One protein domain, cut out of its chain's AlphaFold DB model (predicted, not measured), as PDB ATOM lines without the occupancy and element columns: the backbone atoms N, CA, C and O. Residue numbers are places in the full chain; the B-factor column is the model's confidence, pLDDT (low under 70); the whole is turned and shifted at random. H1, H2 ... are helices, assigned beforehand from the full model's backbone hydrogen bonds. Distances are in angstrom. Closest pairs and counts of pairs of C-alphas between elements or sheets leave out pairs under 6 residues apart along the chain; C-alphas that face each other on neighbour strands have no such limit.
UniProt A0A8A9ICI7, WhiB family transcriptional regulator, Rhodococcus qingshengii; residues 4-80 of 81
ATOM      1  N   GLN A   4     114.187 121.008 120.341       94.12
ATOM      2  CA  GLN A   4     113.966 121.634 119.031       94.12
ATOM      3  C   GLN A   4     113.798 120.599 117.905       94.12
ATOM      4  O   GLN A   4     113.039 120.819 116.968       94.12
ATOM      5  N   GLN A   5     114.456 119.439 118.014       95.31
ATOM      6  CA  GLN A   5     114.396 118.365 117.009       95.31
ATOM      7  C   GLN A   5     113.068 117.593 117.038       95.31
ATOM      8  O   GLN A   5     112.795 116.806 116.136       95.31
ATOM      9  N   GLN A   6     112.247 117.808 118.066       95.44
ATOM     10  CA  GLN A   6     110.921 117.209 118.220       95.44
ATOM     11  C   GLN A   6     109.803 118.238 117.978       95.44
ATOM     12  O   GLN A   6     108.626 117.922 118.141       95.44
ATOM     13  N   ALA A   7     110.148 119.477 117.615       96.31
ATOM     14  CA  ALA A   7     109.175 120.536 117.407       96.31
ATOM     15  C   ALA A   7     108.324 120.283 116.157       96.31
ATOM     16  O   ALA A   7     108.841 119.987 115.083       96.31
ATOM     17  N   LYS A   8     107.006 120.488 116.276       95.38
ATOM     18  CA  LYS A   8     106.058 120.420 115.146       95.38
ATOM     19  C   LYS A   8     106.456 121.368 114.009       95.38
ATOM     20  O   LYS A   8     106.264 121.046 112.845       95.38
ATOM     21  N   CYS A   9     106.998 122.533 114.356       95.56
ATOM     22  CA  CYS A   9     107.398 123.560 113.398       95.56
ATOM     23  C   CYS A   9     108.708 123.254 112.657       95.56
ATOM     24  O   CYS A   9     109.039 123.989 111.737       95.56
ATOM     25  N   LEU A  10     109.441 122.186 113.005       95.88
ATOM     26  CA  LEU A  10     110.789 121.915 112.485       95.88
ATOM     27  C   LEU A  10     110.873 121.873 110.950       95.88
ATOM     28  O   LEU A  10     111.891 122.252 110.382       95.88
ATOM     29  N   THR A  11     109.825 121.385 110.286       94.25
ATOM     30  CA  THR A  11     109.769 121.242 108.821       94.25
ATOM     31  C   THR A  11     108.769 122.191 108.167       94.25
ATOM     32  O   THR A  11     108.471 122.036 106.984       94.25
ATOM     33  N   ALA A  12     108.179 123.103 108.939       95.25
ATOM     34  CA  ALA A  12     107.218 124.074 108.437       95.25
ATOM     35  C   ALA A  12     107.937 125.326 107.910       95.25
ATOM     36  O   ALA A  12     109.108 125.552 108.209       95.25
ATOM     37  N   ASP A  13     107.220 126.138 107.135       95.88
ATOM     38  CA  ASP A  13     107.712 127.448 106.717       95.88
ATOM     39  C   ASP A  13     107.897 128.357 107.952       95.88
ATOM     40  O   ASP A  13     106.925 128.576 108.688       95.88
ATOM     41  N   PRO A  14     109.116 128.864 108.222       93.88
ATOM     42  CA  PRO A  14     109.376 129.715 109.379       93.88
ATOM     43  C   PRO A  14     108.593 131.032 109.345       93.88
ATOM     44  O   PRO A  14     108.271 131.556 110.415       93.88
ATOM     45  N   GLU A  15     108.237 131.549 108.163       95.75
ATOM     46  CA  GLU A  15     107.526 132.828 108.043       95.75
ATOM     47  C   GLU A  15     106.134 132.790 108.691       95.75
ATOM     48  O   GLU A  15     105.614 133.828 109.099       95.75
ATOM     49  N   LEU A  16     105.548 131.601 108.871       94.81
ATOM     50  CA  LEU A  16     104.262 131.428 109.555       94.81
ATOM     51  C   LEU A  16     104.302 131.844 111.032       94.81
ATOM     52  O   LEU A  16     103.262 132.164 111.598       94.81
ATOM     53  N   TRP A  17     105.479 131.832 111.665       94.88
ATOM     54  CA  TRP A  17     105.641 132.218 113.071       94.88
ATOM     55  C   TRP A  17     105.985 133.696 113.254       94.88
ATOM     56  O   TRP A  17     106.081 134.145 114.394       94.88
ATOM     57  N   TYR A  18     106.157 134.472 112.183       94.88
ATOM     58  CA  TYR A  18     106.370 135.912 112.308       94.88
ATOM     59  C   TYR A  18     105.082 136.600 112.744       94.88
ATOM     60  O   TYR A  18     104.030 136.421 112.135       94.88
ATOM     61  N   VAL A  19     105.171 137.427 113.785       93.25
ATOM     62  CA  VAL A  19     104.010 138.141 114.341       93.25
ATOM     63  C   VAL A  19     103.359 139.038 113.284       93.25
ATOM     64  O   VAL A  19     102.139 139.143 113.233       93.25
ATOM     65  N   THR A  20     104.159 139.607 112.378       94.38
ATOM     66  CA  THR A  20     103.693 140.426 111.246       94.38
ATOM     67  C   THR A  20     102.838 139.664 110.235       94.38
ATOM     68  O   THR A  20     102.099 140.291 109.481       94.38
ATOM     69  N   ASN A  21     102.946 138.334 110.205       94.94
ATOM     70  CA  ASN A  21     102.209 137.466 109.288       94.94
ATOM     71  C   ASN A  21     100.951 136.867 109.938       94.94
ATOM     72  O   ASN A  21     100.210 136.131 109.283       94.94
ATOM     73  N   LEU A  22     100.695 137.172 111.214       93.56
ATOM     74  CA  LEU A  22      99.471 136.763 111.890       93.56
ATOM     75  C   LEU A  22      98.278 137.611 111.424       93.56
ATOM     76  O   LEU A  22      98.433 138.790 111.095       93.56
ATOM     77  N   PRO A  23      97.061 137.043 111.429       94.25
ATOM     78  CA  PRO A  23      95.852 137.795 111.138       94.25
ATOM     79  C   PRO A  23      95.648 138.913 112.168       94.25
ATOM     80  O   PRO A  23      95.705 138.684 113.376       94.25
ATOM     81  N   ALA A  24      95.367 140.122 111.682       92.62
ATOM     82  CA  ALA A  24      95.220 141.312 112.522       92.62
ATOM     83  C   ALA A  24      93.996 141.263 113.456       92.62
ATOM     84  O   ALA A  24      93.971 141.957 114.468       92.62
ATOM     85  N   GLU A  25      92.978 140.468 113.115       95.44
ATOM     86  CA  GLU A  25      91.738 140.351 113.891       95.44
ATOM     87  C   GLU A  25      91.897 139.531 115.179       95.44
ATOM     88  O   GLU A  25      91.302 139.879 116.197       95.44
ATOM     89  N   ASP A  26      92.712 138.471 115.148       95.19
ATOM     90  CA  ASP A  26      92.976 137.603 116.299       95.19
ATOM     91  C   ASP A  26      94.396 137.005 116.246       95.19
ATOM     92  O   ASP A  26      94.587 135.805 116.002       95.19
ATOM     93  N   PRO A  27      95.430 137.831 116.477       93.38
ATOM     94  CA  PRO A  27      96.811 137.364 116.429       93.38
ATOM     95  C   PRO A  27      97.115 136.379 117.570       93.38
ATOM     96  O   PRO A  27      97.890 135.438 117.398       93.38
ATOM     97  N   VAL A  28      96.469 136.534 118.732       94.50
ATOM     98  CA  VAL A  28      96.679 135.659 119.896       94.50
ATOM     99  C   VAL A  28      96.082 134.273 119.661       94.50
ATOM    100  O   VAL A  28      96.735 133.269 119.960       94.50
ATOM    101  N   GLY A  29      94.863 134.188 119.123       96.38
ATOM    102  CA  GLY A  29      94.263 132.912 118.738       96.38
ATOM    103  C   GLY A  29      95.072 132.216 117.650       96.38
ATOM    104  O   GLY A  29      95.410 131.042 117.801       96.38
ATOM    105  N   ALA A  30      95.497 132.951 116.618       95.94
ATOM    106  CA  ALA A  30      96.336 132.405 115.554       95.94
ATOM    107  C   ALA A  30      97.678 131.860 116.074       95.94
ATOM    108  O   ALA A  30      98.085 130.757 115.700       95.94
ATOM    109  N   ALA A  31      98.337 132.574 116.992       95.56
ATOM    110  CA  ALA A  31      99.559 132.104 117.640       95.56
ATOM    111  C   ALA A  31      99.337 130.777 118.390       95.56
ATOM    112  O   ALA A  31     100.126 129.836 118.242       95.56
ATOM    113  N   ARG A  32      98.245 130.670 119.158       96.31
ATOM    114  CA  ARG A  32      97.884 129.435 119.876       96.31
ATOM    115  C   ARG A  32      97.646 128.270 118.920       96.31
ATOM    116  O   ARG A  32      98.176 127.186 119.159       96.31
ATOM    117  N   GLU A  33      96.915 128.501 117.833       96.69
ATOM    118  CA  GLU A  33      96.608 127.481 116.824       96.69
ATOM    119  C   GLU A  33      97.861 126.986 116.085       96.69
ATOM    120  O   GLU A  33      98.051 125.774 115.924       96.69
ATOM    121  N   LEU A  34      98.784 127.884 115.714       95.50
ATOM    122  CA  LEU A  34     100.063 127.509 115.088       95.50
ATOM    123  C   LEU A  34     100.824 126.477 115.932       95.50
ATOM    124  O   LEU A  34     101.315 125.456 115.427       95.50
ATOM    125  N   CYS A  35     100.875 126.710 117.243       96.50
ATOM    126  CA  CYS A  35     101.592 125.859 118.182       96.50
ATOM    127  C   CYS A  35     100.749 124.717 118.779       96.50
ATOM    128  O   CYS A  35     101.304 123.877 119.499       96.50
ATOM    129  N   ALA A  36      99.455 124.627 118.463       96.38
ATOM    130  CA  ALA A  36      98.572 123.593 118.987       96.38
ATOM    131  C   ALA A  36      99.084 122.184 118.638       96.38
ATOM    132  O   ALA A  36      99.464 121.888 117.495       96.38
ATOM    133  N   GLY A  37      99.127 121.317 119.653       95.81
ATOM    134  CA  GLY A  37      99.608 119.937 119.544       95.81
ATOM    135  C   GLY A  37     101.130 119.774 119.447       95.81
ATOM    136  O   GLY A  37     101.598 118.655 119.253       95.81
ATOM    137  N   CYS A  38     101.924 120.844 119.573       97.12
ATOM    138  CA  CYS A  38     103.382 120.724 119.568       97.12
ATOM    139  C   CYS A  38     103.877 120.024 120.857       97.12
ATOM    140  O   CYS A  38     103.581 120.500 121.956       97.12
ATOM    141  N   PRO A  39     104.657 118.928 120.764       96.81
ATOM    142  CA  PRO A  39     105.032 118.122 121.933       96.81
ATOM    143  C   PRO A  39     106.054 118.805 122.854       96.81
ATOM    144  O   PRO A  39     106.299 118.330 123.958       96.81
ATOM    145  N   VAL A  40     106.641 119.919 122.412       97.25
ATOM    146  CA  VAL A  40     107.734 120.623 123.099       97.25
ATOM    147  C   VAL A  40     107.357 122.044 123.513       97.25
ATOM    148  O   VAL A  40     108.224 122.897 123.680       97.25
ATOM    149  N   LEU A  41     106.059 122.325 123.687       95.12
ATOM    150  CA  LEU A  41     105.563 123.641 124.120       95.12
ATOM    151  C   LEU A  41     106.244 124.137 125.401       95.12
ATOM    152  O   LEU A  41     106.625 125.300 125.484       95.12
ATOM    153  N   ARG A  42     106.424 123.249 126.386       94.50
ATOM    154  CA  ARG A  42     107.023 123.599 127.679       94.50
ATOM    155  C   ARG A  42     108.483 124.017 127.537       94.50
ATOM    156  O   ARG A  42     108.866 125.051 128.074       94.50
ATOM    157  N   ASP A  43     109.278 123.236 126.813       95.94
ATOM    158  CA  ASP A  43     110.686 123.554 126.571       95.94
ATOM    159  C   ASP A  43     110.832 124.801 125.692       95.94
ATOM    160  O   ASP A  43     111.671 125.656 125.968       95.94
ATOM    161  N   CYS A  44     109.953 124.958 124.695       94.69
ATOM    162  CA  CYS A  44     109.896 126.147 123.852       94.69
ATOM    163  C   CYS A  44     109.621 127.416 124.669       94.69
ATOM    164  O   CYS A  44     110.301 128.417 124.450       94.69
ATOM    165  N   ALA A  45     108.679 127.366 125.619       92.69
ATOM    166  CA  ALA A  45     108.361 128.480 126.514       92.69
ATOM    167  C   ALA A  45     109.513 128.784 127.481       92.69
ATOM    168  O   ALA A  45     109.883 129.940 127.661       92.69
ATOM    169  N   ALA A  46     110.118 127.747 128.071       92.06
ATOM    170  CA  ALA A  46     111.255 127.900 128.975       92.06
ATOM    171  C   ALA A  46     112.489 128.490 128.275       92.06
ATOM    172  O   ALA A  46     113.303 129.156 128.909       92.06
ATOM    173  N   ASP A  47     112.645 128.231 126.980       90.81
ATOM    174  CA  ASP A  47     113.687 128.835 126.160       90.81
ATOM    175  C   ASP A  47     113.328 130.259 125.704       90.81
ATOM    176  O   ASP A  47     114.202 131.114 125.664       90.81
ATOM    177  N   ALA A  48     112.049 130.535 125.429       89.00
ATOM    178  CA  ALA A  48     111.571 131.849 124.984       89.00
ATOM    179  C   ALA A  48     111.798 132.971 126.005       89.00
ATOM    180  O   ALA A  48     112.005 134.112 125.613       89.00
ATOM    181  N   VAL A  49     111.780 132.649 127.299       87.38
ATOM    182  CA  VAL A  49     111.993 133.626 128.379       87.38
ATOM    183  C   VAL A  49     113.470 133.891 128.684       87.38
ATOM    184  O   VAL A  49     113.770 134.693 129.564       87.38
ATOM    185  N   LYS A  50     114.404 133.195 128.023       88.88
ATOM    186  CA  LYS A  50     115.835 133.416 128.245       88.88
ATOM    187  C   LYS A  50     116.284 134.623 127.421       88.88
ATOM    188  O   LYS A  50     116.176 134.566 126.195       88.88
ATOM    189  N   PRO A  51     116.812 135.681 128.054       88.06
ATOM    190  CA  PRO A  51     117.427 136.765 127.314       88.06
ATOM    191  C   PRO A  51     118.697 136.277 126.613       88.06
ATOM    192  O   PRO A  51     119.381 135.359 127.081       88.06
ATOM    193  N   ILE A  52     119.011 136.914 125.494       87.62
ATOM    194  CA  ILE A  52     120.279 136.770 124.795       87.62
ATOM    195  C   ILE A  52     121.221 137.836 125.339       87.62
ATOM    196  O   ILE A  52     120.916 139.021 125.270       87.62
ATOM    197  N   ASP A  53     122.365 137.405 125.860       90.44
ATOM    198  CA  ASP A  53     123.455 138.296 126.245       90.44
ATOM    199  C   ASP A  53     124.318 138.599 125.015       90.44
ATOM    200  O   ASP A  53     125.115 137.761 124.578       90.44
ATOM    201  N   MET A  54     124.120 139.779 124.426       88.31
ATOM    202  CA  MET A  54     124.845 140.225 123.236       88.31
ATOM    203  C   MET A  54     126.318 140.496 123.533       88.31
ATOM    204  O   MET A  54     127.170 140.179 122.701       88.31
ATOM    205  N   THR A  55     126.625 141.008 124.724       90.00
ATOM    206  CA  THR A  55     127.994 141.239 125.204       90.00
ATOM    207  C   THR A  55     128.771 139.923 125.220       90.00
ATOM    208  O   THR A  55     129.860 139.830 124.646       90.00
ATOM    209  N   ALA A  56     128.182 138.862 125.785       88.50
ATOM    210  CA  ALA A  56     128.783 137.529 125.800       88.50
ATOM    211  C   ALA A  56     128.915 136.919 124.393       88.50
ATOM    212  O   ALA A  56     129.901 136.235 124.108       88.50
ATOM    213  N   LEU A  57     127.947 137.164 123.507       86.56
ATOM    214  CA  LEU A  57     127.937 136.643 122.134       86.56
ATOM    215  C   LEU A  57     129.001 137.309 121.248       86.56
ATOM    216  O   LEU A  57     129.642 136.639 120.438       86.56
ATOM    217  N   LEU A  58     129.191 138.618 121.410       89.44
ATOM    218  CA  LEU A  58     130.183 139.416 120.686       89.44
ATOM    219  C   LEU A  58     131.569 139.378 121.349       89.44
ATOM    220  O   LEU A  58     132.560 139.743 120.715       89.44
ATOM    221  N   GLY A  59     131.653 138.914 122.599       87.88
ATOM    222  CA  GLY A  59     132.895 138.802 123.358       87.88
ATOM    223  C   GLY A  59     133.461 140.150 123.804       87.88
ATOM    224  O   GLY A  59     134.683 140.292 123.897       87.88
ATOM    225  N   THR A  60     132.603 141.147 124.040       87.12
ATOM    226  CA  THR A  60     133.036 142.438 124.586       87.12
ATOM    227  C   THR A  60     133.140 142.371 126.114       87.12
ATOM    228  O   THR A  60     132.680 141.426 126.753       87.12
ATOM    229  N   PHE A  61     133.817 143.349 126.715       86.50
ATOM    230  CA  PHE A  61     134.044 143.420 128.166       86.50
ATOM    231  C   PHE A  61     133.145 144.471 128.836       86.50
ATOM    232  O   PHE A  61     133.505 145.040 129.865       86.50
ATOM    233  N   GLU A  62     132.017 144.778 128.204       89.56
ATOM    234  CA  GLU A  62     131.037 145.758 128.668       89.56
ATOM    235  C   GLU A  62     130.073 145.129 129.687       89.56
ATOM    236  O   GLU A  62     130.173 143.946 130.024       89.56
ATOM    237  N   GLU A  63     129.142 145.923 130.212       88.12
ATOM    238  CA  GLU A  63     128.041 145.377 131.006       88.12
ATOM    239  C   GLU A  63     127.152 144.462 130.132       88.12
ATOM    240  O   GLU A  63     127.089 144.657 128.914       88.12
ATOM    241  N   PRO A  64     126.491 143.439 130.711       86.81
ATOM    242  CA  PRO A  64     125.649 142.520 129.946       86.81
ATOM    243  C   PRO A  64     124.491 143.246 129.255       86.81
ATOM    244  O   PRO A  64     123.600 143.778 129.921       86.81
ATOM    245  N   ASP A  65     124.491 143.228 127.924       88.31
ATOM    246  CA  ASP A  65     123.396 143.733 127.100       88.31
ATOM    247  C   ASP A  65     122.412 142.590 126.814       88.31
ATOM    248  O   ASP A  65     122.650 141.727 125.963       88.31
ATOM    249  N   LEU A  66     121.343 142.537 127.611       89.00
ATOM    250  CA  LEU A  66     120.347 141.468 127.595       89.00
ATOM    251  C   LEU A  66     119.158 141.840 126.707       89.00
ATOM    252  O   LEU A  66     118.352 142.701 127.062       89.00
ATOM    253  N   ILE A  67     118.989 141.119 125.601       85.38
ATOM    254  CA  ILE A  67     117.893 141.330 124.651       85.38
ATOM    255  C   ILE A  67     116.924 140.151 124.702       85.38
ATOM    256  O   ILE A  67     117.324 138.987 124.630       85.38
ATOM    257  N   HIS A  68     115.627 140.440 124.790       82.69
ATOM    258  CA  HIS A  68     114.583 139.430 124.636       82.69
ATOM    259  C   HIS A  68     114.205 139.307 123.162       82.69
ATOM    260  O   HIS A  68     114.064 140.302 122.454       82.69
ATOM    261  N   VAL A  69     114.043 138.075 122.686       78.75
ATOM    262  CA  VAL A  69     113.650 137.833 121.295       78.75
ATOM    263  C   VAL A  69     112.159 138.126 121.143       78.75
ATOM    264  O   VAL A  69     111.332 137.395 121.685       78.75
ATOM    265  N   SER A  70     111.823 139.169 120.387       83.12
ATOM    266  CA  SER A  70     110.452 139.547 120.027       83.12
ATOM    267  C   SER A  70     110.178 139.319 118.531       83.12
ATOM    268  O   SER A  70     111.034 138.838 117.785       83.12
ATOM    269  N   GLY A  71     108.950 139.601 118.082       89.50
ATOM    270  CA  GLY A  71     108.568 139.547 116.661       89.50
ATOM    271  C   GLY A  71     108.260 138.151 116.103       89.50
ATOM    272  O   GLY A  71     107.814 138.032 114.959       89.50
ATOM    273  N   VAL A  72     108.419 137.099 116.909       92.62
ATOM    274  CA  VAL A  72     108.070 135.721 116.543       92.62
ATOM    275  C   VAL A  72     107.186 135.073 117.605       92.62
ATOM    276  O   VAL A  72     107.361 135.283 118.804       92.62
ATOM    277  N   VAL A  73     106.241 134.247 117.168       94.44
ATOM    278  CA  VAL A  73     105.427 133.417 118.052       94.44
ATOM    279  C   VAL A  73     106.304 132.334 118.670       94.44
ATOM    280  O   VAL A  73     106.923 131.535 117.963       94.44
ATOM    281  N   ARG A  74     106.308 132.240 120.001       93.62
ATOM    282  CA  ARG A  74     106.961 131.148 120.736       93.62
ATOM    283  C   ARG A  74     105.983 130.512 121.705       93.62
ATOM    284  O   ARG A  74     105.273 131.196 122.428       93.62
ATOM    285  N   ALA A  75     105.928 129.181 121.706       94.19
ATOM    286  CA  ALA A  75     105.020 128.406 122.553       94.19
ATOM    287  C   ALA A  75     103.534 128.833 122.481       94.19
ATOM    288  O   ALA A  75     102.795 128.699 123.452       94.19
ATOM    289  N   GLY A  76     103.093 129.331 121.323       94.00
ATOM    290  CA  GLY A  76     101.733 129.829 121.115       94.00
ATOM    291  C   GLY A  76     101.446 131.182 121.765       94.00
ATOM    292  O   GLY A  76     100.285 131.521 121.983       94.00
ATOM    293  N   ILE A  77     102.495 131.933 122.102       91.69
ATOM    294  CA  ILE A  77     102.441 133.247 122.735       91.69
ATOM    295  C   ILE A  77     103.192 134.240 121.843       91.69
ATOM    296  O   ILE A  77     104.217 133.907 121.244       91.69
ATOM    297  N   ILE A  78     102.660 135.456 121.757       89.94
ATOM    298  CA  ILE A  78     103.348 136.611 121.185       89.94
ATOM    299  C   ILE A  78     104.087 137.283 122.338       89.94
ATOM    300  O   ILE A  78     103.456 137.738 123.290       89.94
ATOM    301  N   CYS A  79     105.416 137.280 122.282       73.12
ATOM    302  CA  CYS A  79     106.248 138.020 123.220       73.12
ATOM    303  C   CYS A  79     106.287 139.484 122.765       73.12
ATOM    304  O   CYS A  79     107.163 139.866 121.990       73.12
ATOM    305  N   ASP A  80     105.279 140.247 123.179       62.12
ATOM    306  CA  ASP A  80     105.330 141.711 123.206       62.12
ATOM    307  C   ASP A  80     105.965 142.125 124.544       62.12
ATOM    308  O   ASP A  80     105.783 141.420 125.542       62.12
TER     309      ASP A  80
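What this domain is: This is residues 4 to 80 of the 81 residues of the protein "WhiB family transcriptional regulator" of Rhodococcus qingshengii (UniProt A0A8A9ICI7). There is little regular structure: short helices H1 to H4 and loops make a loose body, from which the backbone runs out to H5 and folds back through residues 59 to 70. The 77 printed residues have five named helices, H1 to H5 in order, and no named strand; the class is all helix, with 30 residues in helices. The whole is loose, radius of gyration of the C-alphas 14.3 A, spanning 43 by 29 by 20 A.

How they stand to each other: Start at H1, residues 8 to 11; it meets H2, residues 14 to 17, only through their link. H2 only just touches H3, residues 27 to 35: 3 C-alpha pairs within 8 A, closest Trp 17 and Leu 34, 7.6 A. H5, residues 54 to 58, is apart from H4, residues 41 to 48. Every O i to N i+4 pair is within hydrogen-bond range in H3, H4 and H5.

Where its parts are: Find C-alpha 8, where H1 begins, at (106.058, 120.420, 115.146); H5 ends at C-alpha 58, at (130.183, 139.416, 120.686). H3 runs 12.6 A, H4 10.2 A.

The domain as a whole: The printed part has no cut; residue 80 is under pLDDT 70.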